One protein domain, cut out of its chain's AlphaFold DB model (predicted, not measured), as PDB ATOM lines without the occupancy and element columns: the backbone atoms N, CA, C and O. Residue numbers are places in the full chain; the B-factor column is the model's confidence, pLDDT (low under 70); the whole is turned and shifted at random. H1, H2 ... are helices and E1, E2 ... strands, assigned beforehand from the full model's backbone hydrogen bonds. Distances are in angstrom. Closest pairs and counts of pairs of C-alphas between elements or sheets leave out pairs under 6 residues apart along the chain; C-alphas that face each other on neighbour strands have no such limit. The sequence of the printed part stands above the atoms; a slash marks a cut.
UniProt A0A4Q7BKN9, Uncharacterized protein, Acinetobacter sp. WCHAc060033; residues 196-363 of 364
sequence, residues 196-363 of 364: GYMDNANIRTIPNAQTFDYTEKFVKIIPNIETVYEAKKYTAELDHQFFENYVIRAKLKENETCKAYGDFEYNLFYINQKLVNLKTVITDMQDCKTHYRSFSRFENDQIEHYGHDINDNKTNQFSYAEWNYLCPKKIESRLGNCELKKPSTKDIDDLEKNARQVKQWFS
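AT A GLANCE: This is residues 196 to 363 of the 364 residues of an uncharacterized protein of Acinetobacter sp. WCHAc060033 (UniProt A0A4Q7BKN9). One broad, twisted sheet of nine strands makes a wall, with the long helix H2 crossing one face of it and the small helix H1 over E2 on that same face. Residues 197 to 203 lie over part of the opposite face, and residues 329 to 334 stick out as a loop beyond E9. The printed part has 168 residues with two named helices and nine named strands, in the order E1 H1 E2 E3 E4 E5 E6 E7 E8 E9 H2; neighbour strands are antiparallel, and the class is mixed, helices and strands. The whole is compact, with a radius of gyration of the C-alphas of 17.2 A and spans of 47 by 47 by 27 A.

HOW THE PARTS SIT: E2, residues 225 to 238, begins a meander, each strand the antiparallel neighbour of the one before: E3, 241 to 252; E4, 264 to 271; E5, 274 to 284; E6, 289 to 297; E7, 303 to 312; and E8, 317 to 319. Backbone pairs within hydrogen-bond range are N 234 and O 245 at 2.8 A for E2 and E3, N 246 and O 268 at 2.8 A for E3 and E4, N 267 and O 279 at 2.8 A for E4 and E5, N 280 and O 293 at 2.8 A for E5 and E6, and N 309 and O 292 at 2.8 A for E6 and E7. E5 bends by 69 degrees at residue 277. The edge strand E1, residues 210 to 213, pairs with E2, N 212 and O 233 being 2.8 A apart. E7 has three neighbours: E6 on one side, and on the other side E8, with N 310 and O 319 at 2.8 A, and E9, residues 322 to 324, with N 306 and O 323 at 2.8 A. E8 runs on into E9 across a break of 2 residues, at 31 degrees. H2, residues 345 to 360, is on the sheet at a height of 9.7 A, over E4 and only just over E5, with 3 C-alphas there; it runs across the strands, at 79 degrees to E4 on the local plane. The closest C-alphas of H2 and E4 are those of Ala 355 and Leu 268, 6.9 A apart. H1, residues 215 to 218, is on the same face at a height of 7.1 A, only just over E2, with 3 C-alphas there; their closest C-alphas, of Thr 215 and Ala 231, are 4.4 A apart. In H2 every O i to N i+4 pair is within hydrogen-bond range; H1 is too short for such a pair.

IN THESE COORDINATES: E1 begins at C-alpha 210, (63.220, 137.339, 248.681). From first to last C-alpha, E2 measures 34.9 A, E3 35.3 A, E4 23.8 A, E5 27.7 A, E6 26.6 A, E7 27.4 A and H2 22.5 A. H2 ends at C-alpha 360, (47.156, 129.150, 251.097).

THE WHOLE: The two C-alphas farthest apart, of Glu 216 and Glu 332, are 51.5 A apart. The printed part has no cut; the long links are E3 to E4, 11 residues, and E9 to H2, 20 residues. The mean pLDDT of the printed part is 81.8, and residues 200 to 201, 219 to 220, 259 to 262 and 325 to 340 are under 70.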
ATOM      1  N   GLY A 196      70.373 121.345 252.543       72.69
ATOM      2  CA  GLY A 196      70.961 122.485 253.246       72.69
ATOM      3  C   GLY A 196      70.060 123.725 253.304       72.69
ATOM      4  O   GLY A 196      70.155 124.466 254.270       72.69
ATOM      5  N   TYR A 197      69.152 123.932 252.341       76.75
ATOM      6  CA  TYR A 197      68.219 125.072 252.300       76.75
ATOM      7  C   TYR A 197      66.859 124.789 252.931       76.75
ATOM      8  O   TYR A 197      66.068 125.715 253.106       76.75
ATOM      9  N   MET A 198      66.557 123.521 253.221       79.69
ATOM     10  CA  MET A 198      65.252 123.115 253.752       79.69
ATOM     11  C   MET A 198      65.041 123.607 255.189       79.69
ATOM     12  O   MET A 198      63.903 123.728 255.647       79.69
ATOM     13  N   ASP A 199      66.125 123.956 255.884       70.25
ATOM     14  CA  ASP A 199      66.069 124.679 257.148       70.25
ATOM     15  C   ASP A 199      65.956 126.199 256.921       70.25
ATOM     16  O   ASP A 199      66.715 126.806 256.163       70.25
ATOM     17  N   ASN A 200      65.011 126.818 257.638       63.06
ATOM     18  CA  ASN A 200      64.566 128.219 257.518       63.06
ATOM     19  C   ASN A 200      65.701 129.262 257.367       63.06
ATOM     20  O   ASN A 200      65.566 130.246 256.638       63.06
ATOM     21  N   ALA A 201      66.834 129.081 258.049       64.56
ATOM     22  CA  ALA A 201      67.921 130.060 258.014       64.56
ATOM     23  C   ALA A 201      68.657 130.109 256.663       64.56
ATOM     24  O   ALA A 201      69.138 131.169 256.264       64.56
ATOM     25  N   ASN A 202      68.713 128.991 255.940       72.44
ATOM     26  CA  ASN A 202      69.690 128.798 254.869       72.44
ATOM     27  C   ASN A 202      69.134 129.108 253.474       72.44
ATOM     28  O   ASN A 202      69.893 129.376 252.549       72.44
ATOM     29  N   ILE A 203      67.813 129.153 253.278       80.31
ATOM     30  CA  ILE A 203      67.274 129.687 252.014       80.31
ATOM     31  C   ILE A 203      67.657 131.167 251.824       80.31
ATOM     32  O   ILE A 203      67.865 131.616 250.700       80.31
ATOM     33  N   ARG A 204      67.829 131.916 252.924       80.44
ATOM     34  CA  ARG A 204      68.180 133.348 252.923       80.44
ATOM     35  C   ARG A 204      69.610 133.619 252.464       80.44
ATOM     36  O   ARG A 204      69.920 134.744 252.092       80.44
ATOM     37  N   THR A 205      70.476 132.610 252.494       77.56
ATOM     38  CA  THR A 205      71.859 132.730 252.025       77.56
ATOM     39  C   THR A 205      71.976 132.566 250.505       77.56
ATOM     40  O   THR A 205      73.066 132.716 249.960       77.56
ATOM     41  N   ILE A 206      70.875 132.298 249.784       79.19
ATOM     42  CA  ILE A 206      70.858 132.383 248.318       79.19
ATOM     43  C   ILE A 206      70.828 133.872 247.908       79.19
ATOM     44  O   ILE A 206      69.941 134.593 248.364       79.19
ATOM     45  N   PRO A 207      71.736 134.355 247.034       79.81
ATOM     46  CA  PRO A 207      71.877 135.789 246.737       79.81
ATOM     47  C   PRO A 207      70.613 136.511 246.245       79.81
ATOM     48  O   PRO A 207      70.479 137.714 246.447       79.81
ATOM     49  N   ASN A 208      69.693 135.802 245.589       85.62
ATOM     50  CA  ASN A 208      68.430 136.341 245.073       85.62
ATOM     51  C   ASN A 208      67.218 136.004 245.962       85.62
ATOM     52  O   ASN A 208      66.079 136.114 245.505       85.62
ATOM     53  N   ALA A 209      67.444 135.576 247.208       89.62
ATOM     54  CA  ALA A 209      66.369 135.237 248.126       89.62
ATOM     55  C   ALA A 209      65.517 136.468 248.466       89.62
ATOM     56  O   ALA A 209      66.012 137.491 248.941       89.62
ATOM     57  N   GLN A 210      64.210 136.353 248.266       94.00
ATOM     58  CA  GLN A 210      63.220 137.339 248.681       94.00
ATOM     59  C   GLN A 210      62.515 136.841 249.936       94.00
ATOM     60  O   GLN A 210      62.181 135.661 250.042       94.00
ATOM     61  N   THR A 211      62.287 137.748 250.883       93.12
ATOM     62  CA  THR A 211      61.554 137.473 252.122       93.12
ATOM     63  C   THR A 211      60.269 138.279 252.133       93.12
ATOM     64  O   THR A 211      60.279 139.480 251.874       93.12
ATOM     65  N   PHE A 212      59.180 137.622 252.498       92.69
ATOM     66  CA  PHE A 212      57.867 138.218 252.652       92.69
ATOM     67  C   PHE A 212      57.375 137.919 254.066       92.69
ATOM     68  O   PHE A 212      57.281 136.753 254.457       92.69
ATOM     69  N   ASP A 213      57.096 138.965 254.839       91.81
ATOM     70  CA  ASP A 213      56.644 138.854 256.226       91.81
ATOM     71  C   ASP A 213      55.118 138.961 256.309       91.81
ATOM     72  O   ASP A 213      54.512 139.887 255.772       91.81
ATOM     73  N   TYR A 214      54.506 137.990 256.976       90.62
ATOM     74  CA  TYR A 214      53.067 137.857 257.173       90.62
ATOM     75  C   TYR A 214      52.697 137.788 258.659       90.62
ATOM     76  O   TYR A 214      51.536 137.537 258.981       90.62
ATOM     77  N   THR A 215      53.645 138.014 259.574       88.38
ATOM     78  CA  THR A 215      53.474 137.807 261.025       88.38
ATOM     79  C   THR A 215      52.201 138.471 261.561       88.38
ATOM     80  O   THR A 215      51.393 137.813 262.218       88.38
ATOM     81  N   GLU A 216      51.936 139.726 261.188       81.06
ATOM     82  CA  GLU A 216      50.742 140.467 261.630       81.06
ATOM     83  C   GLU A 216      49.417 139.884 261.110       81.06
ATOM     84  O   GLU A 216      48.391 139.946 261.792       81.06
ATOM     85  N   LYS A 217      49.418 139.285 259.913       81.44
ATOM     86  CA  LYS A 217      48.220 138.679 259.313       81.44
ATOM     87  C   LYS A 217      47.855 137.349 259.977       81.44
ATOM     88  O   LYS A 217      46.675 137.016 260.090       81.44
ATOM     89  N   PHE A 218      48.855 136.600 260.439       79.81
ATOM     90  CA  PHE A 218      48.685 135.232 260.933       79.81
ATOM     91  C   PHE A 218      48.073 135.129 262.332       79.81
ATOM     92  O   PHE A 218      47.470 134.103 262.649       79.81
ATOM     93  N   VAL A 219      48.138 136.196 263.139       67.56
ATOM     94  CA  VAL A 219      47.590 136.229 264.512       67.56
ATOM     95  C   VAL A 219      46.101 135.844 264.562       67.56
ATOM     96  O   VAL A 219      45.634 135.317 265.566       67.56
ATOM     97  N   LYS A 220      45.346 136.068 263.476       68.44
ATOM     98  CA  LYS A 220      43.902 135.777 263.401       68.44
ATOM     99  C   LYS A 220      43.551 134.426 262.766       68.44
ATOM    100  O   LYS A 220      42.387 134.043 262.802       68.44
ATOM    101  N   ILE A 221      44.516 133.735 262.157       75.12
ATOM    102  CA  ILE A 221      44.274 132.523 261.353       75.12
ATOM    103  C   ILE A 221      44.413 131.256 262.205       75.12
ATOM    104  O   ILE A 221      43.675 130.293 262.005       75.12
ATOM    105  N   ILE A 222      45.341 131.252 263.164       73.38
ATOM    106  CA  ILE A 222      45.661 130.062 263.957       73.38
ATOM    107  C   ILE A 222      44.939 130.152 265.312       73.38
ATOM    108  O   ILE A 222      45.157 131.109 266.062       73.38
ATOM    109  N   PRO A 223      44.070 129.185 265.653       72.31
ATOM    110  CA  PRO A 223      43.354 129.205 266.921       72.31
ATOM    111  C   PRO A 223      44.320 129.023 268.099       72.31
ATOM    112  O   PRO A 223      45.323 128.325 267.995       72.31
ATOM    113  N   ASN A 224      43.977 129.613 269.247       79.38
ATOM    114  CA  ASN A 224      44.683 129.420 270.523       79.38
ATOM    115  C   ASN A 224      46.170 129.827 270.540       79.38
ATOM    116  O   ASN A 224      46.910 129.393 271.418       79.38
ATOM    117  N   ILE A 225      46.599 130.704 269.630       83.62
ATOM    118  CA  ILE A 225      47.925 131.325 269.674       83.62
ATOM    119  C   ILE A 225      47.946 132.495 270.665       83.62
ATOM    120  O   ILE A 225      47.033 133.323 270.695       83.62
ATOM    121  N   GLU A 226      48.997 132.561 271.480       86.19
ATOM    122  CA  GLU A 226      49.341 133.714 272.315       86.19
ATOM    123  C   GLU A 226      50.114 134.753 271.497       86.19
ATOM    124  O   GLU A 226      49.791 135.938 271.521       86.19
ATOM    125  N   THR A 227      51.137 134.319 270.758       89.06
ATOM    126  CA  THR A 227      51.985 135.204 269.951       89.06
ATOM    127  C   THR A 227      52.510 134.465 268.727       89.06
ATOM    128  O   THR A 227      53.090 133.390 268.851       89.06
ATOM    129  N   VAL A 228      52.342 135.058 267.544       90.31
ATOM    130  CA  VAL A 228      53.061 134.646 266.329       90.31
ATOM    131  C   VAL A 228      54.344 135.461 266.279       90.31
ATOM    132  O   VAL A 228      54.275 136.685 266.192       90.31
ATOM    133  N   TYR A 229      55.498 134.807 266.364       91.19
ATOM    134  CA  TYR A 229      56.794 135.492 266.327       91.19
ATOM    135  C   TYR A 229      57.525 135.298 264.992       91.19
ATOM    136  O   TYR A 229      58.478 136.018 264.700       91.19
ATOM    137  N   GLU A 230      57.062 134.371 264.150       91.81
ATOM    138  CA  GLU A 230      57.501 134.260 262.762       91.81
ATOM    139  C   GLU A 230      56.350 133.740 261.893       91.81
ATOM    140  O   GLU A 230      55.832 132.655 262.131       91.81
ATOM    141  N   ALA A 231      55.955 134.482 260.860       93.06
ATOM    142  CA  ALA A 231      55.211 133.922 259.733       93.06
ATOM    143  C   ALA A 231      55.780 134.496 258.437       93.06
ATOM    144  O   ALA A 231      55.474 135.626 258.062       93.06
ATOM    145  N   LYS A 232      56.667 133.754 257.772       93.12
ATOM    146  CA  LYS A 232      57.446 134.254 256.635       93.12
ATOM    147  C   LYS A 232      57.407 133.299 255.455       93.12
ATOM    148  O   LYS A 232      57.448 132.082 255.621       93.12
ATOM    149  N   LYS A 233      57.365 133.878 254.257       93.88
ATOM    150  CA  LYS A 233      57.623 133.183 252.999       93.88
ATOM    151  C   LYS A 233      58.987 133.617 252.477       93.88
ATOM    152  O   LYS A 233      59.259 134.813 252.388       93.88
ATOM    153  N   TYR A 234      59.797 132.656 252.069       93.56
ATOM    154  CA  TYR A 234      61.036 132.883 251.341       93.56
ATOM    155  C   TYR A 234      60.904 132.327 249.932       93.56
ATOM    156  O   TYR A 234      60.333 131.252 249.742       93.56
ATOM    157  N   THR A 235      61.441 133.038 248.948       94.69
ATOM    158  CA  THR A 235      61.556 132.534 247.576       94.69
ATOM    159  C   THR A 235      62.950 132.766 247.047       94.69
ATOM    160  O   THR A 235      63.518 133.823 247.299       94.69
ATOM    161  N   ALA A 236      63.478 131.828 246.280       93.38
ATOM    162  CA  ALA A 236      64.779 131.972 245.645       93.38
ATOM    163  C   ALA A 236      64.812 131.174 244.341       93.38
ATOM    164  O   ALA A 236      64.001 130.270 244.144       93.38
ATOM    165  N   GLU A 237      65.765 131.490 243.471       91.75
ATOM    166  CA  GLU A 237      66.041 130.685 242.283       91.75
ATOM    167  C   GLU A 237      67.499 130.241 242.301       91.75
ATOM    168  O   GLU A 237      68.402 131.065 242.457       91.75
ATOM    169  N   LEU A 238      67.725 128.942 242.136       84.56
ATOM    170  CA  LEU A 238      69.053 128.342 242.093       84.56
ATOM    171  C   LEU A 238      69.043 127.172 241.109       84.56
ATOM    172  O   LEU A 238      68.142 126.341 241.149       84.56
ATOM    173  N   ASP A 239      70.045 127.089 240.233       82.94
ATOM    174  CA  ASP A 239      70.162 126.036 239.211       82.94
ATOM    175  C   ASP A 239      68.887 125.844 238.360       82.94
ATOM    176  O   ASP A 239      68.482 124.713 238.075       82.94
ATOM    177  N   HIS A 240      68.229 126.944 237.973       87.81
ATOM    178  CA  HIS A 240      66.951 126.943 237.240       87.81
ATOM    179  C   HIS A 240      65.791 126.256 237.983       87.81
ATOM    180  O   HIS A 240      64.801 125.855 237.371       87.81
ATOM    181  N   GLN A 241      65.914 126.090 239.299       90.31
ATOM    182  CA  GLN A 241      64.852 125.614 240.172       90.31
ATOM    183  C   GLN A 241      64.304 126.787 240.975       90.31
ATOM    184  O   GLN A 241      65.067 127.586 241.522       90.31
ATOM    185  N   PHE A 242      62.981 126.861 241.085       94.56
ATOM    186  CA  PHE A 242      62.319 127.843 241.929       94.56
ATOM    187  C   PHE A 242      62.014 127.238 243.296       94.56
ATOM    188  O   PHE A 242      61.332 126.213 243.394       94.56
ATOM    189  N   PHE A 243      62.506 127.877 244.351       94.25
ATOM    190  CA  PHE A 243      62.304 127.452 245.729       94.25
ATOM    191  C   PHE A 243      61.278 128.332 246.421       94.25
ATOM    192  O   PHE A 243      61.299 129.554 246.286       94.25
ATOM    193  N   GLU A 244      60.428 127.704 247.229       94.88
ATOM    194  CA  GLU A 244      59.559 128.403 248.170       94.88
ATOM    195  C   GLU A 244      59.678 127.752 249.543       94.88
ATOM    196  O   GLU A 244      59.503 126.542 249.677       94.88
ATOM    197  N   ASN A 245      59.926 128.549 250.574       94.62
ATOM    198  CA  ASN A 245      59.897 128.090 251.952       94.62
ATOM    199  C   ASN A 245      58.860 128.880 252.746       94.62
ATOM    200  O   ASN A 245      58.839 130.106 252.687       94.62
ATOM    201  N   TYR A 246      57.995 128.179 253.468       94.12
ATOM    202  CA  TYR A 246      56.943 128.768 254.286       94.12
ATOM    203  C   TYR A 246      57.181 128.383 255.730       94.12
ATOM    204  O   TYR A 246      57.203 127.195 256.056       94.12
ATOM    205  N   VAL A 247      57.344 129.389 256.578       93.81
ATOM    206  CA  VAL A 247      57.651 129.197 257.987       93.81
ATOM    207  C   VAL A 247      56.603 129.881 258.828       93.81
ATOM    208  O   VAL A 247      56.301 131.052 258.614       93.81
ATOM    209  N   ILE A 248      56.082 129.147 259.799       92.69
ATOM    210  CA  ILE A 248      55.222 129.662 260.852       92.69
ATOM    211  C   ILE A 248      55.791 129.168 262.170       92.69
ATOM    212  O   ILE A 248      56.038 127.973 262.312       92.69
ATOM    213  N   ARG A 249      55.966 130.074 263.125       92.62
ATOM    214  CA  ARG A 249      56.294 129.756 264.506       92.62
ATOM    215  C   ARG A 249      55.497 130.637 265.445       92.62
ATOM    216  O   ARG A 249      55.452 131.866 265.299       92.62
ATOM    217  N   ALA A 250      54.833 129.993 266.388       91.19
ATOM    218  CA  ALA A 250      53.917 130.659 267.282       91.19
ATOM    219  C   ALA A 250      53.858 129.963 268.639       91.19
ATOM    220  O   ALA A 250      53.840 128.739 268.733       91.19
ATOM    221  N   LYS A 251      53.755 130.767 269.694       88.75
ATOM    222  CA  LYS A 251      53.526 130.289 271.051       88.75
ATOM    223  C   LYS A 251      52.033 130.060 271.262       88.75
ATOM    224  O   LYS A 251      51.221 130.942 270.967       88.75
ATOM    225  N   LEU A 252      51.665 128.893 271.777       85.69
ATOM    226  CA  LEU A 252      50.287 128.581 272.160       85.69
ATOM    227  C   LEU A 252      49.935 129.234 273.500       85.69
ATOM    228  O   LEU A 252      50.791 129.363 274.373       85.69
ATOM    229  N   LYS A 253      48.666 129.617 273.675       83.62
ATOM    230  CA  LYS A 253      48.160 130.075 274.976       83.62
ATOM    231  C   LYS A 253      48.288 128.957 276.001       83.62
ATOM    232  O   LYS A 253      47.949 127.807 275.718       83.62
ATOM    233  N   GLU A 254      48.713 129.320 277.206       77.44
ATOM    234  CA  GLU A 254      48.692 128.403 278.338       77.44
ATOM    235  C   GLU A 254      47.266 127.898 278.592       77.44
ATOM    236  O   GLU A 254      46.280 128.626 278.453       77.44
ATOM    237  N   ASN A 255      47.159 126.625 278.952       75.75
ATOM    238  CA  ASN A 255      45.909 126.004 279.357       75.75
ATOM    239  C   ASN A 255      46.209 125.170 280.598       75.75
ATOM    240  O   ASN A 255      47.111 124.337 280.586       75.75
ATOM    241  N   GLU A 256      45.429 125.411 281.650       72.44
ATOM    242  CA  GLU A 256      45.613 124.878 283.002       72.44
ATOM    243  C   GLU A 256      45.674 123.339 283.063       72.44
ATOM    244  O   GLU A 256      46.202 122.777 284.022       72.44
ATOM    245  N   THR A 257      45.163 122.641 282.042       72.94
ATOM    246  CA  THR A 257      45.104 121.170 282.004       72.94
ATOM    247  C   THR A 257      46.314 120.473 281.374       72.94
ATOM    248  O   THR A 257      46.540 119.303 281.694       72.94
ATOM    249  N   CYS A 258      47.126 121.142 280.547       72.25
ATOM    250  CA  CYS A 258      48.365 120.561 280.014       72.25
ATOM    251  C   CYS A 258      49.564 121.442 280.387       72.25
ATOM    252  O   CYS A 258      49.544 122.653 280.197       72.25
ATOM    253  N   LYS A 259      50.615 120.829 280.943       63.19
ATOM    254  CA  LYS A 259      51.663 121.552 281.685       63.19
ATOM    255  C   LYS A 259      52.819 122.070 280.828       63.19
ATOM    256  O   LYS A 259      53.633 122.837 281.331       63.19
ATOM    257  N   ALA A 260      52.904 121.660 279.568       65.12
ATOM    258  CA  ALA A 260      53.926 122.113 278.635       65.12
ATOM    259  C   ALA A 260      53.422 121.952 277.202       65.12
ATOM    260  O   ALA A 260      52.827 120.933 276.875       65.12
ATOM    261  N   TYR A 261      53.674 122.928 276.338       69.50
ATOM    262  CA  TYR A 261      53.401 122.803 274.910       69.50
ATOM    263  C   TYR A 261      54.694 123.017 274.144       69.50
ATOM    264  O   TYR A 261      55.485 123.889 274.504       69.50
ATOM    265  N   GLY A 262      54.898 122.233 273.087       68.56
ATOM    266  CA  GLY A 262      55.798 122.675 272.031       68.56
ATOM    267  C   GLY A 262      55.226 123.926 271.365       68.56
ATOM    268  O   GLY A 262      54.004 124.124 271.354       68.56
ATOM    269  N   ASP A 263      56.099 124.753 270.802       82.25
ATOM    270  CA  ASP A 263      55.658 125.833 269.925       82.25
ATOM    271  C   ASP A 263      54.881 125.251 268.738       82.25
ATOM    272  O   ASP A 263      55.161 124.153 268.258       82.25
ATOM    273  N   PHE A 264      53.870 125.982 268.269       89.25
ATOM    274  CA  PHE A 264      53.204 125.667 267.017       89.25
ATOM    275  C   PHE A 264      54.150 126.023 265.876       89.25
ATOM    276  O   PHE A 264      54.479 127.198 265.685       89.25
ATOM    277  N   GLU A 265      54.554 125.024 265.098       93.00
ATOM    278  CA  GLU A 265      55.513 125.214 264.019       93.00
ATOM    279  C   GLU A 265      55.071 124.560 262.716       93.00
ATOM    280  O   GLU A 265      54.600 123.422 262.681       93.00
ATOM    281  N   TYR A 266      55.318 125.277 261.623       93.62
ATOM    282  CA  TYR A 266      55.367 124.740 260.272       93.62
ATOM    283  C   TYR A 266      56.642 125.227 259.595       93.62
ATOM    284  O   TYR A 266      56.936 126.419 259.594       93.62
ATOM    285  N   ASN A 267      57.353 124.312 258.951       94.31
ATOM    286  CA  ASN A 267      58.379 124.610 257.967       94.31
ATOM    287  C   ASN A 267      58.097 123.749 256.731       94.31
ATOM    288  O   ASN A 267      58.214 122.525 256.786       94.31
ATOM    289  N   LEU A 268      57.673 124.387 255.640       95.31
ATOM    290  CA  LEU A 268      57.325 123.732 254.382       95.31
ATOM    291  C   LEU A 268      58.271 124.207 253.287       95.31
ATOM    292  O   LEU A 268      58.291 125.394 252.963       95.31
ATOM    293  N   PHE A 269      59.021 123.294 252.681       94.38
ATOM    294  CA  PHE A 269      59.941 123.604 251.592       94.38
ATOM    295  C   PHE A 269      59.460 122.987 250.284       94.38
ATOM    296  O   PHE A 269      59.219 121.780 250.204       94.38
ATOM    297  N   TYR A 270      59.356 123.817 249.252       94.44
ATOM    298  CA  TYR A 270      58.921 123.446 247.919       94.44
ATOM    299  C   TYR A 270      60.008 123.721 246.889       94.44
ATOM    300  O   TYR A 270      60.704 124.733 246.957       94.44
ATOM    301  N   ILE A 271      60.077 122.849 245.889       93.38
ATOM    302  CA  ILE A 271      60.876 123.031 244.678       93.38
ATOM    303  C   ILE A 271      59.936 122.883 243.491       93.38
ATOM    304  O   ILE A 271      59.235 121.878 243.385       93.38
ATOM    305  N   ASN A 272      59.874 123.893 242.623       93.81
ATOM    306  CA  ASN A 272      58.964 123.944 241.475       93.81
ATOM    307  C   ASN A 272      57.527 123.543 241.851       93.81
ATOM    308  O   ASN A 272      56.908 122.697 241.210       93.81
ATOM    309  N   GLN A 273      57.008 124.139 242.931       91.56
ATOM    310  CA  GLN A 273      55.668 123.886 243.483       91.56
ATOM    311  C   GLN A 273      55.438 122.486 244.082       91.56
ATOM    312  O   GLN A 273      54.356 122.231 244.612       91.56
ATOM    313  N   LYS A 274      56.437 121.600 244.081       92.44
ATOM    314  CA  LYS A 274      56.373 120.285 244.722       92.44
ATOM    315  C   LYS A 274      56.925 120.343 246.140       92.44
ATOM    316  O   LYS A 274      58.005 120.883 246.344       92.44
ATOM    317  N   LEU A 275      56.198 119.791 247.112       93.44
ATOM    318  CA  LEU A 275      56.670 119.705 248.496       93.44
ATOM    319  C   LEU A 275      57.872 118.752 248.563       93.44
ATOM    320  O   LEU A 275      57.795 117.634 248.061       93.44
ATOM    321  N   VAL A 276      58.968 119.171 249.181       92.38
ATOM    322  CA  VAL A 276      60.187 118.355 249.307       92.38
ATOM    323  C   VAL A 276      60.582 118.148 250.761       92.38
ATOM    324  O   VAL A 276      61.098 117.084 251.091       92.38
ATOM    325  N   ASN A 277      60.290 119.112 251.635       92.50
ATOM    326  CA  ASN A 277      60.474 118.967 253.074       92.50
ATOM    327  C   ASN A 277      59.275 119.525 253.831       92.50
ATOM    328  O   ASN A 277      58.730 120.566 253.463       92.50
ATOM    329  N   LEU A 278      58.889 118.829 254.892       93.06
ATOM    330  CA  LEU A 278      57.929 119.307 255.870       93.06
ATOM    331  C   LEU A 278      58.442 118.966 257.265       93.06
ATOM    332  O   LEU A 278      58.825 117.828 257.534       93.06
ATOM    333  N   LYS A 279      58.405 119.954 258.156       92.56
ATOM    334  CA  LYS A 279      58.523 119.780 259.604       92.56
ATOM    335  C   LYS A 279      57.355 120.506 260.257       92.56
ATOM    336  O   LYS A 279      57.088 121.659 259.914       92.56
ATOM    337  N   THR A 280      56.653 119.842 261.165       92.56
ATOM    338  CA  THR A 280      55.533 120.446 261.895       92.56
ATOM    339  C   THR A 280      55.570 120.083 263.362       92.56
ATOM    340  O   THR A 280      55.833 118.926 263.695       92.56
ATOM    341  N   VAL A 281      55.196 121.033 264.209       92.12
ATOM    342  CA  VAL A 281      54.929 120.823 265.630       92.12
ATOM    343  C   VAL A 281      53.525 121.339 265.905       92.12
ATOM    344  O   VAL A 281      53.242 122.520 265.721       92.12
ATOM    345  N   ILE A 282      52.610 120.438 266.259       89.81
ATOM    346  CA  ILE A 282      51.196 120.773 266.456       89.81
ATOM    347  C   ILE A 282      50.713 120.121 267.738       89.81
ATOM    348  O   ILE A 282      50.775 118.903 267.887       89.81
ATOM    349  N   THR A 283      50.174 120.928 268.638       88.19
ATOM    350  CA  THR A 283      49.587 120.450 269.886       88.19
ATOM    351  C   THR A 283      48.082 120.272 269.745       88.19
ATOM    352  O   THR A 283      47.366 121.226 269.430       88.19
ATOM    353  N   ASP A 284      47.592 119.076 270.063       86.12
ATOM    354  CA  ASP A 284      46.190 118.858 270.393       86.12
ATOM    355  C   ASP A 284      45.941 119.251 271.858       86.12
ATOM    356  O   ASP A 284      46.417 118.602 272.795       86.12
ATOM    357  N   MET A 285      45.206 120.347 272.049       78.75
ATOM    358  CA  MET A 285      44.884 120.894 273.371       78.75
ATOM    359  C   MET A 285      43.816 120.076 274.113       78.75
ATOM    360  O   MET A 285      43.691 120.229 275.324       78.75
ATOM    361  N   GLN A 286      43.033 119.243 273.417       83.06
ATOM    362  CA  GLN A 286      42.019 118.382 274.038       83.06
ATOM    363  C   GLN A 286      42.677 117.138 274.638       83.06
ATOM    364  O   GLN A 286      42.441 116.796 275.799       83.06
ATOM    365  N   ASP A 287      43.571 116.518 273.869       86.00
ATOM    366  CA  ASP A 287      44.266 115.297 274.278       86.00
ATOM    367  C   ASP A 287      45.586 115.567 275.014       86.00
ATOM    368  O   ASP A 287      46.185 114.640 275.563       86.00
ATOM    369  N   CYS A 288      46.021 116.832 275.079       86.88
ATOM    370  CA  CYS A 288      47.315 117.262 275.610       86.88
ATOM    371  C   CYS A 288      48.493 116.528 274.952       86.88
ATOM    372  O   CYS A 288      49.424 116.103 275.635       86.88
ATOM    373  N   LYS A 289      48.461 116.370 273.626       89.56
ATOM    374  CA  LYS A 289      49.520 115.690 272.874       89.56
ATOM    375  C   LYS A 289      50.160 116.627 271.868       89.56
ATOM    376  O   LYS A 289      49.469 117.192 271.025       89.56
ATOM    377  N   THR A 290      51.478 116.764 271.930       89.38
ATOM    378  CA  THR A 290      52.250 117.483 270.910       89.38
ATOM    379  C   THR A 290      52.724 116.495 269.855       89.38
ATOM    380  O   THR A 290      53.450 115.557 270.167       89.38
ATOM    381  N   HIS A 291      52.313 116.708 268.611       90.06
ATOM    382  CA  HIS A 291      52.696 115.910 267.456       90.06
ATOM    383  C   HIS A 291      53.844 116.590 266.718       90.06
ATOM    384  O   HIS A 291      53.685 117.696 266.198       90.06
ATOM    385  N   TYR A 292      54.968 115.891 266.614       89.50
ATOM    386  CA  TYR A 292      56.104 116.278 265.791       89.50
ATOM    387  C   TYR A 292      56.056 115.427 264.533       89.50
ATOM    388  O   TYR A 292      56.110 114.203 264.611       89.50
ATOM    389  N   ARG A 293      55.909 116.049 263.366       89.31
ATOM    390  CA  ARG A 293      55.932 115.324 262.090       89.31
ATOM    391  C   ARG A 293      57.036 115.853 261.212       89.31
ATOM    392  O   ARG A 293      57.253 117.061 261.131       89.31
ATOM    393  N   SER A 294      57.711 114.939 260.541       89.50
ATOM    394  CA  SER A 294      58.785 115.256 259.614       89.50
ATOM    395  C   SER A 294      58.657 114.421 258.351       89.50
ATOM    396  O   SER A 294      58.200 113.281 258.371       89.50
ATOM    397  N   PHE A 295      59.030 115.019 257.231       91.06
ATOM    398  CA  PHE A 295      58.909 114.415 255.919       91.06
ATOM    399  C   PHE A 295      59.968 114.984 254.981       91.06
ATOM    400  O   PHE A 295      60.139 116.204 254.916       91.06
ATOM    401  N   SER A 296      60.635 114.121 254.217       89.12
ATOM    402  CA  SER A 296      61.515 114.554 253.133       89.12
ATOM    403  C   SER A 296      61.497 113.612 251.931       89.12
ATOM    404  O   SER A 296      61.192 112.418 252.037       89.12
ATOM    405  N   ARG A 297      61.820 114.168 250.758       87.50
ATOM    406  CA  ARG A 297      61.931 113.444 249.487       87.50
ATOM    407  C   ARG A 297      63.335 113.498 248.916       87.50
ATOM    408  O   ARG A 297      64.052 114.475 249.089       87.50
ATOM    409  N   PHE A 298      63.645 112.489 248.116       83.00
ATOM    410  CA  PHE A 298      64.724 112.499 247.141       83.00
ATOM    411  C   PHE A 298      64.355 113.258 245.863       83.00
ATOM    412  O   PHE A 298      63.188 113.513 245.583       83.00
ATOM    413  N   GLU A 299      65.366 113.536 245.035       80.12
ATOM    414  CA  GLU A 299      65.204 114.165 243.712       80.12
ATOM    415  C   GLU A 299      64.361 113.335 242.737       80.12
ATOM    416  O   GLU A 299      63.737 113.877 241.833       80.12
ATOM    417  N   ASN A 300      64.330 112.012 242.915       81.62
ATOM    418  CA  ASN A 300      63.493 111.099 242.135       81.62
ATOM    419  C   ASN A 300      62.091 110.911 242.744       81.62
ATOM    420  O   ASN A 300      61.418 109.929 242.433       81.62
ATOM    421  N   ASP A 301      61.690 111.802 243.654       82.38
ATOM    422  CA  ASP A 301      60.410 111.819 244.364       82.38
ATOM    423  C   ASP A 301      60.159 110.677 245.350       82.38
ATOM    424  O   ASP A 301      59.087 110.603 245.963       82.38
ATOM    425  N   GLN A 302      61.134 109.790 245.548       83.75
ATOM    426  CA  GLN A 302      61.034 108.759 246.571       83.75
ATOM    427  C   GLN A 302      61.071 109.389 247.962       83.75
ATOM    428  O   GLN A 302      61.790 110.358 248.199       83.75
ATOM    429  N   ILE A 303      60.306 108.821 248.895       84.38
ATOM    430  CA  ILE A 303      60.338 109.269 250.286       84.38
ATOM    431  C   ILE A 303      61.665 108.847 250.903       84.38
ATOM    432  O   ILE A 303      62.026 107.669 250.870       84.38
ATOM    433  N   GLU A 304      62.371 109.828 251.442       82.88
ATOM    434  CA  GLU A 304      63.623 109.650 252.163       82.88
ATOM    435  C   GLU A 304      63.338 109.399 253.643       82.88
ATOM    436  O   GLU A 304      63.829 108.425 254.212       82.88
ATOM    437  N   HIS A 305      62.512 110.254 254.241       83.88
ATOM    438  CA  HIS A 305      62.209 110.243 255.665       83.88
ATOM    439  C   HIS A 305      60.732 110.524 255.909       83.88
ATOM    440  O   HIS A 305      60.115 111.345 255.223       83.88
ATOM    441  N   TYR A 306      60.181 109.852 256.910       85.81
ATOM    442  CA  TYR A 306      58.864 110.092 257.467       85.81
ATOM    443  C   TYR A 306      58.884 109.797 258.967       85.81
ATOM    444  O   TYR A 306      59.017 108.646 259.375       85.81
ATOM    445  N   GLY A 307      58.739 110.834 259.784       85.19
ATOM    446  CA  GLY A 307      58.700 110.729 261.238       85.19
ATOM    447  C   GLY A 307      57.387 111.246 261.800       85.19
ATOM    448  O   GLY A 307      56.816 112.217 261.289       85.19
ATOM    449  N   HIS A 308      56.922 110.612 262.868       86.50
ATOM    450  CA  HIS A 308      55.799 111.066 263.666       86.50
ATOM    451  C   HIS A 308      56.031 110.729 265.144       86.50
ATOM    452  O   HIS A 308      55.642 109.667 265.621       86.50
ATOM    453  N   ASP A 309      56.568 111.698 265.879       84.00
ATOM    454  CA  ASP A 309      56.757 111.607 267.323       84.00
ATOM    455  C   ASP A 309      55.603 112.287 268.066       84.00
ATOM    456  O   ASP A 309      54.938 113.201 267.559       84.00
ATOM    457  N   ILE A 310      55.346 111.830 269.287       85.50
ATOM    458  CA  ILE A 310      54.272 112.331 270.140       85.50
ATOM    459  C   ILE A 310      54.818 112.560 271.546       85.50
ATOM    460  O   ILE A 310      55.310 111.627 272.175       85.50
ATOM    461  N   ASN A 311      54.670 113.779 272.059       85.94
ATOM    462  CA  ASN A 311      54.856 114.083 273.476       85.94
ATOM    463  C   ASN A 311      53.494 114.141 274.173       85.94
ATOM    464  O   ASN A 311      52.640 114.943 273.793       85.94
ATOM    465  N   ASP A 312      53.293 113.316 275.196       85.38
ATOM    466  CA  ASP A 312      52.183 113.474 276.129       85.38
ATOM    467  C   ASP A 312      52.523 114.589 277.124       85.38
ATOM    468  O   ASP A 312      53.276 114.400 278.077       85.38
ATOM    469  N   ASN A 313      51.921 115.756 276.930       83.38
ATOM    470  CA  ASN A 313      52.181 116.956 277.718       83.38
ATOM    471  C   ASN A 313      51.638 116.884 279.159       83.38
ATOM    472  O   ASN A 313      51.871 117.800 279.954       83.38
ATOM    473  N   LYS A 314      50.866 115.845 279.517       83.31
ATOM    474  CA  LYS A 314      50.447 115.607 280.909       83.31
ATOM    475  C   LYS A 314      51.529 114.871 281.686       83.31
ATOM    476  O   LYS A 314      51.729 115.154 282.866       83.31
ATOM    477  N   THR A 315      52.190 113.916 281.035       81.25
ATOM    478  CA  THR A 315      53.152 112.997 281.661       81.25
ATOM    479  C   THR A 315      54.608 113.291 281.288       81.25
ATOM    480  O   THR A 315      55.508 112.745 281.922       81.25
ATOM    481  N   ASN A 316      54.840 114.164 280.299       77.12
ATOM    482  CA  ASN A 316      56.118 114.396 279.618       77.12
ATOM    483  C   ASN A 316      56.740 113.107 279.054       77.12
ATOM    484  O   ASN A 316      57.963 112.955 279.022       77.12
ATOM    485  N   GLN A 317      55.899 112.156 278.644       77.38
ATOM    486  CA  GLN A 317      56.346 110.933 277.990       77.38
ATOM    487  C   GLN A 317      56.419 111.138 276.481       77.38
ATOM    488  O   GLN A 317      55.437 111.517 275.845       77.38
ATOM    489  N   PHE A 318      57.577 110.819 275.913       77.75
ATOM    490  CA  PHE A 318      57.792 110.851 274.476       77.75
ATOM    491  C   PHE A 318      57.661 109.454 273.877       77.75
ATOM    492  O   PHE A 318      58.249 108.490 274.363       77.75
ATOM    493  N   SER A 319      56.891 109.371 272.801       75.75
ATOM    494  CA  SER A 319      56.883 108.249 271.870       75.75
ATOM    495  C   SER A 319      57.540 108.719 270.583       75.75
ATOM    496  O   SER A 319      57.102 109.718 270.011       75.75
ATOM    497  N   TYR A 320      58.579 108.017 270.150       73.94
ATOM    498  CA  TYR A 320      59.311 108.336 268.929       73.94
ATOM    499  C   TYR A 320      58.960 107.308 267.878       73.94
ATOM    500  O   TYR A 320      59.020 106.125 268.176       73.94
ATOM    501  N   ALA A 321      58.598 107.728 266.675       71.25
ATOM    502  CA  ALA A 321      58.309 106.778 265.618       71.25
ATOM    503  C   ALA A 321      58.767 107.330 264.277       71.25
ATOM    504  O   ALA A 321      58.264 108.338 263.784       71.25
ATOM    505  N   GLU A 322      59.699 106.627 263.646       73.38
ATOM    506  CA  GLU A 322      60.247 107.040 262.365       73.38
ATOM    507  C   GLU A 322      60.344 105.894 261.365       73.38
ATOM    508  O   GLU A 322      60.484 104.712 261.696       73.38
ATOM    509  N   TRP A 323      60.245 106.282 260.101       78.00
ATOM    510  CA  TRP A 323      60.639 105.506 258.951       78.00
ATOM    511  C   TRP A 323      61.599 106.346 258.115       78.00
ATOM    512  O   TRP A 323      61.280 107.446 257.673       78.00
ATOM    513  N   ASN A 324      62.757 105.789 257.825       74.62
ATOM    514  CA  ASN A 324      63.707 106.288 256.850       74.62
ATOM    515  C   ASN A 324      63.903 105.246 255.735       74.62
ATOM    516  O   ASN A 324      63.642 104.053 255.889       74.62
ATOM    517  N   TYR A 325      64.396 105.669 254.579       69.62
ATOM    518  CA  TYR A 325      64.595 104.766 253.444       69.62
ATOM    519  C   TYR A 325      65.636 103.651 253.700       69.62
ATOM    520  O   TYR A 325      65.700 102.687 252.932       69.62
ATOM    521  N   LEU A 326      66.441 103.755 254.767       62.56
ATOM    522  CA  LEU A 326      67.428 102.755 255.196       62.56
ATOM    523  C   LEU A 326      66.849 101.701 256.155       62.56
ATOM    524  O   LEU A 326      67.532 100.731 256.482       62.56
ATOM    525  N   CYS A 327      65.577 101.849 256.530       63.97
ATOM    526  CA  CYS A 327      64.889 101.076 257.556       63.97
ATOM    527  C   CYS A 327      64.944  99.547 257.470       63.97
ATOM    528  O   CYS A 327      64.810  98.901 258.505       63.97
ATOM    529  N   PRO A 328      65.124  98.914 256.298       52.66
ATOM    530  CA  PRO A 328      65.343  97.480 256.259       52.66
ATOM    531  C   PRO A 328      66.604  97.133 255.460       52.66
ATOM    532  O   PRO A 328      66.542  96.408 254.469       52.66
ATOM    533  N   LYS A 329      67.776  97.602 255.904       48.53
ATOM    534  CA  LYS A 329      69.037  96.893 255.644       48.53
ATOM    535  C   LYS A 329      69.424  96.128 256.909       48.53
ATOM    536  O   LYS A 329      69.971  96.701 257.840       48.53
ATOM    537  N   LYS A 330      69.109  94.827 256.954       44.56
ATOM    538  CA  LYS A 330      69.564  93.906 258.011       44.56
ATOM    539  C   LYS A 330      71.083  93.997 258.172       44.56
ATOM    540  O   LYS A 330      71.773  93.363 257.383       44.56
ATOM    541  N   ILE A 331      71.576  94.678 259.201       39.56
ATOM    542  CA  ILE A 331      72.831  94.343 259.887       39.56
ATOM    543  C   ILE A 331      72.668  94.809 261.337       39.56
ATOM    544  O   ILE A 331      72.776  95.995 261.594       39.56
ATOM    545  N   GLU A 332      72.294  93.886 262.229       38.69
ATOM    546  CA  GLU A 332      72.533  93.851 263.692       38.69
ATOM    547  C   GLU A 332      72.703  95.175 264.481       38.69
ATOM    548  O   GLU A 332      73.447  95.231 265.456       38.69
ATOM    549  N   SER A 333      71.995  96.243 264.119       36.91
ATOM    550  CA  SER A 333      72.085  97.545 264.778       36.91
ATOM    551  C   SER A 333      70.922  97.727 265.750       36.91
ATOM    552  O   SER A 333      69.752  97.651 265.373       36.91
ATOM    553  N   ARG A 334      71.244  98.007 267.020       37.31
ATOM    554  CA  ARG A 334      70.279  98.397 268.066       37.31
ATOM    555  C   ARG A 334      69.663  99.793 267.840       37.31
ATOM    556  O   ARG A 334      68.834 100.198 268.646       37.31
ATOM    557  N   LEU A 335      70.032 100.498 266.765       37.22
ATOM    558  CA  LEU A 335      69.483 101.803 266.365       37.22
ATOM    559  C   LEU A 335      68.407 101.700 265.262       37.22
ATOM    560  O   LEU A 335      67.942 102.716 264.766       37.22
ATOM    561  N   GLY A 336      68.022 100.487 264.845       40.41
ATOM    562  CA  GLY A 336      67.261 100.255 263.610       40.41
ATOM    563  C   GLY A 336      65.878  99.624 263.775       40.41
ATOM    564  O   GLY A 336      65.489  98.826 262.923       40.41
ATOM    565  N   ASN A 337      65.128  99.937 264.833       48.03
ATOM    566  CA  ASN A 337      63.701  99.611 264.835       48.03
ATOM    567  C   ASN A 337      62.955 100.748 264.156       48.03
ATOM    568  O   ASN A 337      62.618 101.743 264.783       48.03
ATOM    569  N   CYS A 338      62.689 100.596 262.866       55.72
ATOM    570  CA  CYS A 338      61.734 101.473 262.214       55.72
ATOM    571  C   CYS A 338      60.354 101.158 262.751       55.72
ATOM    572  O   CYS A 338      59.724 100.168 262.373       55.72
ATOM    573  N   GLU A 339      59.936 101.980 263.702       61.53
ATOM    574  CA  GLU A 339      58.657 101.835 264.379       61.53
ATOM    575  C   GLU A 339      57.502 102.097 263.409       61.53
ATOM    576  O   GLU A 339      56.418 101.525 263.544       61.53
ATOM    577  N   LEU A 340      57.758 102.896 262.365       65.81
ATOM    578  CA  LEU A 340      56.816 103.132 261.286       65.81
ATOM    579  C   LEU A 340      57.090 102.233 260.079       65.81
ATOM    580  O   LEU A 340      58.221 101.979 259.658       65.81
ATOM    581  N   LYS A 341      55.997 101.794 259.452       75.69
ATOM    582  CA  LYS A 341      56.047 101.259 258.091       75.69
ATOM    583  C   LYS A 341      56.366 102.397 257.128       75.69
ATOM    584  O   LYS A 341      56.045 103.554 257.394       75.69
ATOM    585  N   LYS A 342      56.913 102.035 255.964       81.19
ATOM    586  CA  LYS A 342      57.003 102.955 254.828       81.19
ATOM    587  C   LYS A 342      55.646 103.654 254.646       81.19
ATOM    588  O   LYS A 342      54.646 102.931 254.567       81.19
ATOM    589  N   PRO A 343      55.602 104.997 254.577       82.25
ATOM    590  CA  PRO A 343      54.343 105.720 254.471       82.25
ATOM    591  C   PRO A 343      53.581 105.273 253.223       82.25
ATOM    592  O   PRO A 343      54.165 105.083 252.147       82.25
ATOM    593  N   SER A 344      52.276 105.070 253.378       85.25
ATOM    594  CA  SER A 344      51.387 104.746 252.268       85.25
ATOM    595  C   SER A 344      51.137 105.983 251.405       85.25
ATOM    596  O   SER A 344      51.328 107.113 251.848       85.25
ATOM    597  N   THR A 345      50.653 105.790 250.177       86.56
ATOM    598  CA  THR A 345      50.249 106.908 249.307       86.56
ATOM    599  C   THR A 345      49.245 107.829 249.997       86.56
ATOM    600  O   THR A 345      49.378 109.042 249.906       86.56
ATOM    601  N   LYS A 346      48.309 107.263 250.768       88.38
ATOM    602  CA  LYS A 346      47.322 108.035 251.524       88.38
ATOM    603  C   LYS A 346      47.971 108.931 252.583       88.38
ATOM    604  O   LYS A 346      47.595 110.092 252.686       88.38
ATOM    605  N   ASP A 347      48.945 108.412 253.333       85.31
ATOM    606  CA  ASP A 347      49.648 109.198 254.358       85.31
ATOM    607  C   ASP A 347      50.347 110.407 253.720       85.31
ATOM    608  O   ASP A 347      50.288 111.523 254.234       85.31
ATOM    609  N   ILE A 348      50.958 110.193 252.552       86.25
ATOM    610  CA  ILE A 348      51.603 111.254 251.776       86.25
ATOM    611  C   ILE A 348      50.580 112.262 251.241       86.25
ATOM    612  O   ILE A 348      50.796 113.467 251.373       86.25
ATOM    613  N   ASP A 349      49.462 111.801 250.683       89.00
ATOM    614  CA  ASP A 349      48.409 112.669 250.147       89.00
ATOM    615  C   ASP A 349      47.799 113.567 251.235       89.00
ATOM    616  O   ASP A 349      47.556 114.756 250.997       89.00
ATOM    617  N   ASP A 350      47.586 113.025 252.437       88.69
ATOM    618  CA  ASP A 350      47.053 113.763 253.584       88.69
ATOM    619  C   ASP A 350      48.040 114.845 254.064       88.69
ATOM    620  O   ASP A 350      47.635 115.988 254.307       88.69
ATOM    621  N   LEU A 351      49.342 114.533 254.118       87.88
ATOM    622  CA  LEU A 351      50.394 115.515 254.420       87.88
ATOM    623  C   LEU A 351      50.449 116.623 253.369       87.88
ATOM    624  O   LEU A 351      50.466 117.804 253.711       87.88
ATOM    625  N   GLU A 352      50.437 116.271 252.085       90.31
ATOM    626  CA  GLU A 352      50.464 117.256 251.003       90.31
ATOM    627  C   GLU A 352      49.210 118.123 250.972       90.31
ATOM    628  O   GLU A 352      49.267 119.311 250.642       90.31
ATOM    629  N   LYS A 353      48.049 117.550 251.286       92.56
ATOM    630  CA  LYS A 353      46.803 118.304 251.418       92.56
ATOM    631  C   LYS A 353      46.911 119.332 252.543       92.56
ATOM    632  O   LYS A 353      46.581 120.494 252.309       92.56
ATOM    633  N   ASN A 354      47.406 118.937 253.714       90.50
ATOM    634  CA  ASN A 354      47.627 119.854 254.831       90.50
ATOM    635  C   ASN A 354      48.655 120.947 254.474       90.50
ATOM    636  O   ASN A 354      48.368 122.134 254.626       90.50
ATOM    637  N   ALA A 355      49.792 120.576 253.884       92.94
ATOM    638  CA  ALA A 355      50.820 121.525 253.458       92.94
ATOM    639  C   ALA A 355      50.291 122.545 252.430       92.94
ATOM    640  O   ALA A 355      50.630 123.729 252.492       92.94
ATOM    641  N   ARG A 356      49.421 122.111 251.505       92.62
ATOM    642  CA  ARG A 356      48.742 122.999 250.548       92.62
ATOM    643  C   ARG A 356      47.787 123.973 251.234       92.62
ATOM    644  O   ARG A 356      47.770 125.141 250.857       92.62
ATOM    645  N   GLN A 357      47.026 123.521 252.232       90.88
ATOM    646  CA  GLN A 357      46.147 124.398 253.016       90.88
ATOM    647  C   GLN A 357      46.949 125.474 253.755       90.88
ATOM    648  O   GLN A 357      46.610 126.650 253.681       90.88
ATOM    649  N   VAL A 358      48.060 125.099 254.390       90.69
ATOM    650  CA  VAL A 358      48.941 126.053 255.083       90.69
ATOM    651  C   VAL A 358      49.583 127.035 254.104       90.69
ATOM    652  O   VAL A 358      49.616 128.235 254.364       90.69
ATOM    653  N   LYS A 359      50.027 126.570 252.928       91.75
ATOM    654  CA  LYS A 359      50.540 127.446 251.860       91.75
ATOM    655  C   LYS A 359      49.511 128.503 251.426       91.75
ATOM    656  O   LYS A 359      49.897 129.631 251.116       91.75
ATOM    657  N   GLN A 360      48.213 128.186 251.434       89.81
ATOM    658  CA  GLN A 360      47.156 129.150 251.097       89.81
ATOM    659  C   GLN A 360      47.033 130.293 252.114       89.81
ATOM    660  O   GLN A 360      46.680 131.399 251.711       89.81
ATOM    661  N   TRP A 361      47.397 130.088 253.385       89.25
ATOM    662  CA  TRP A 361      47.387 131.149 254.407       89.25
ATOM    663  C   TRP A 361      48.327 132.321 254.072       89.25
ATOM    664  O   TRP A 361      48.118 133.436 254.533       89.25
ATOM    665  N   PHE A 362      49.337 132.094 253.226       88.75
ATOM    666  CA  PHE A 362      50.268 133.122 252.739       88.75
ATOM    667  C   PHE A 362      49.791 133.837 251.462       88.75
ATOM    668  O   PHE A 362      50.489 134.704 250.935       88.75
ATOM    669  N   SER A 363      48.640 133.443 250.918       79.38
ATOM    670  CA  SER A 363      48.040 134.053 249.719       79.38
ATOM    671  C   SER A 363      46.888 135.011 250.054       79.38
ATOM    672  O   SER A 363      46.471 135.786 249.196       79.38
TER     673      SER A 363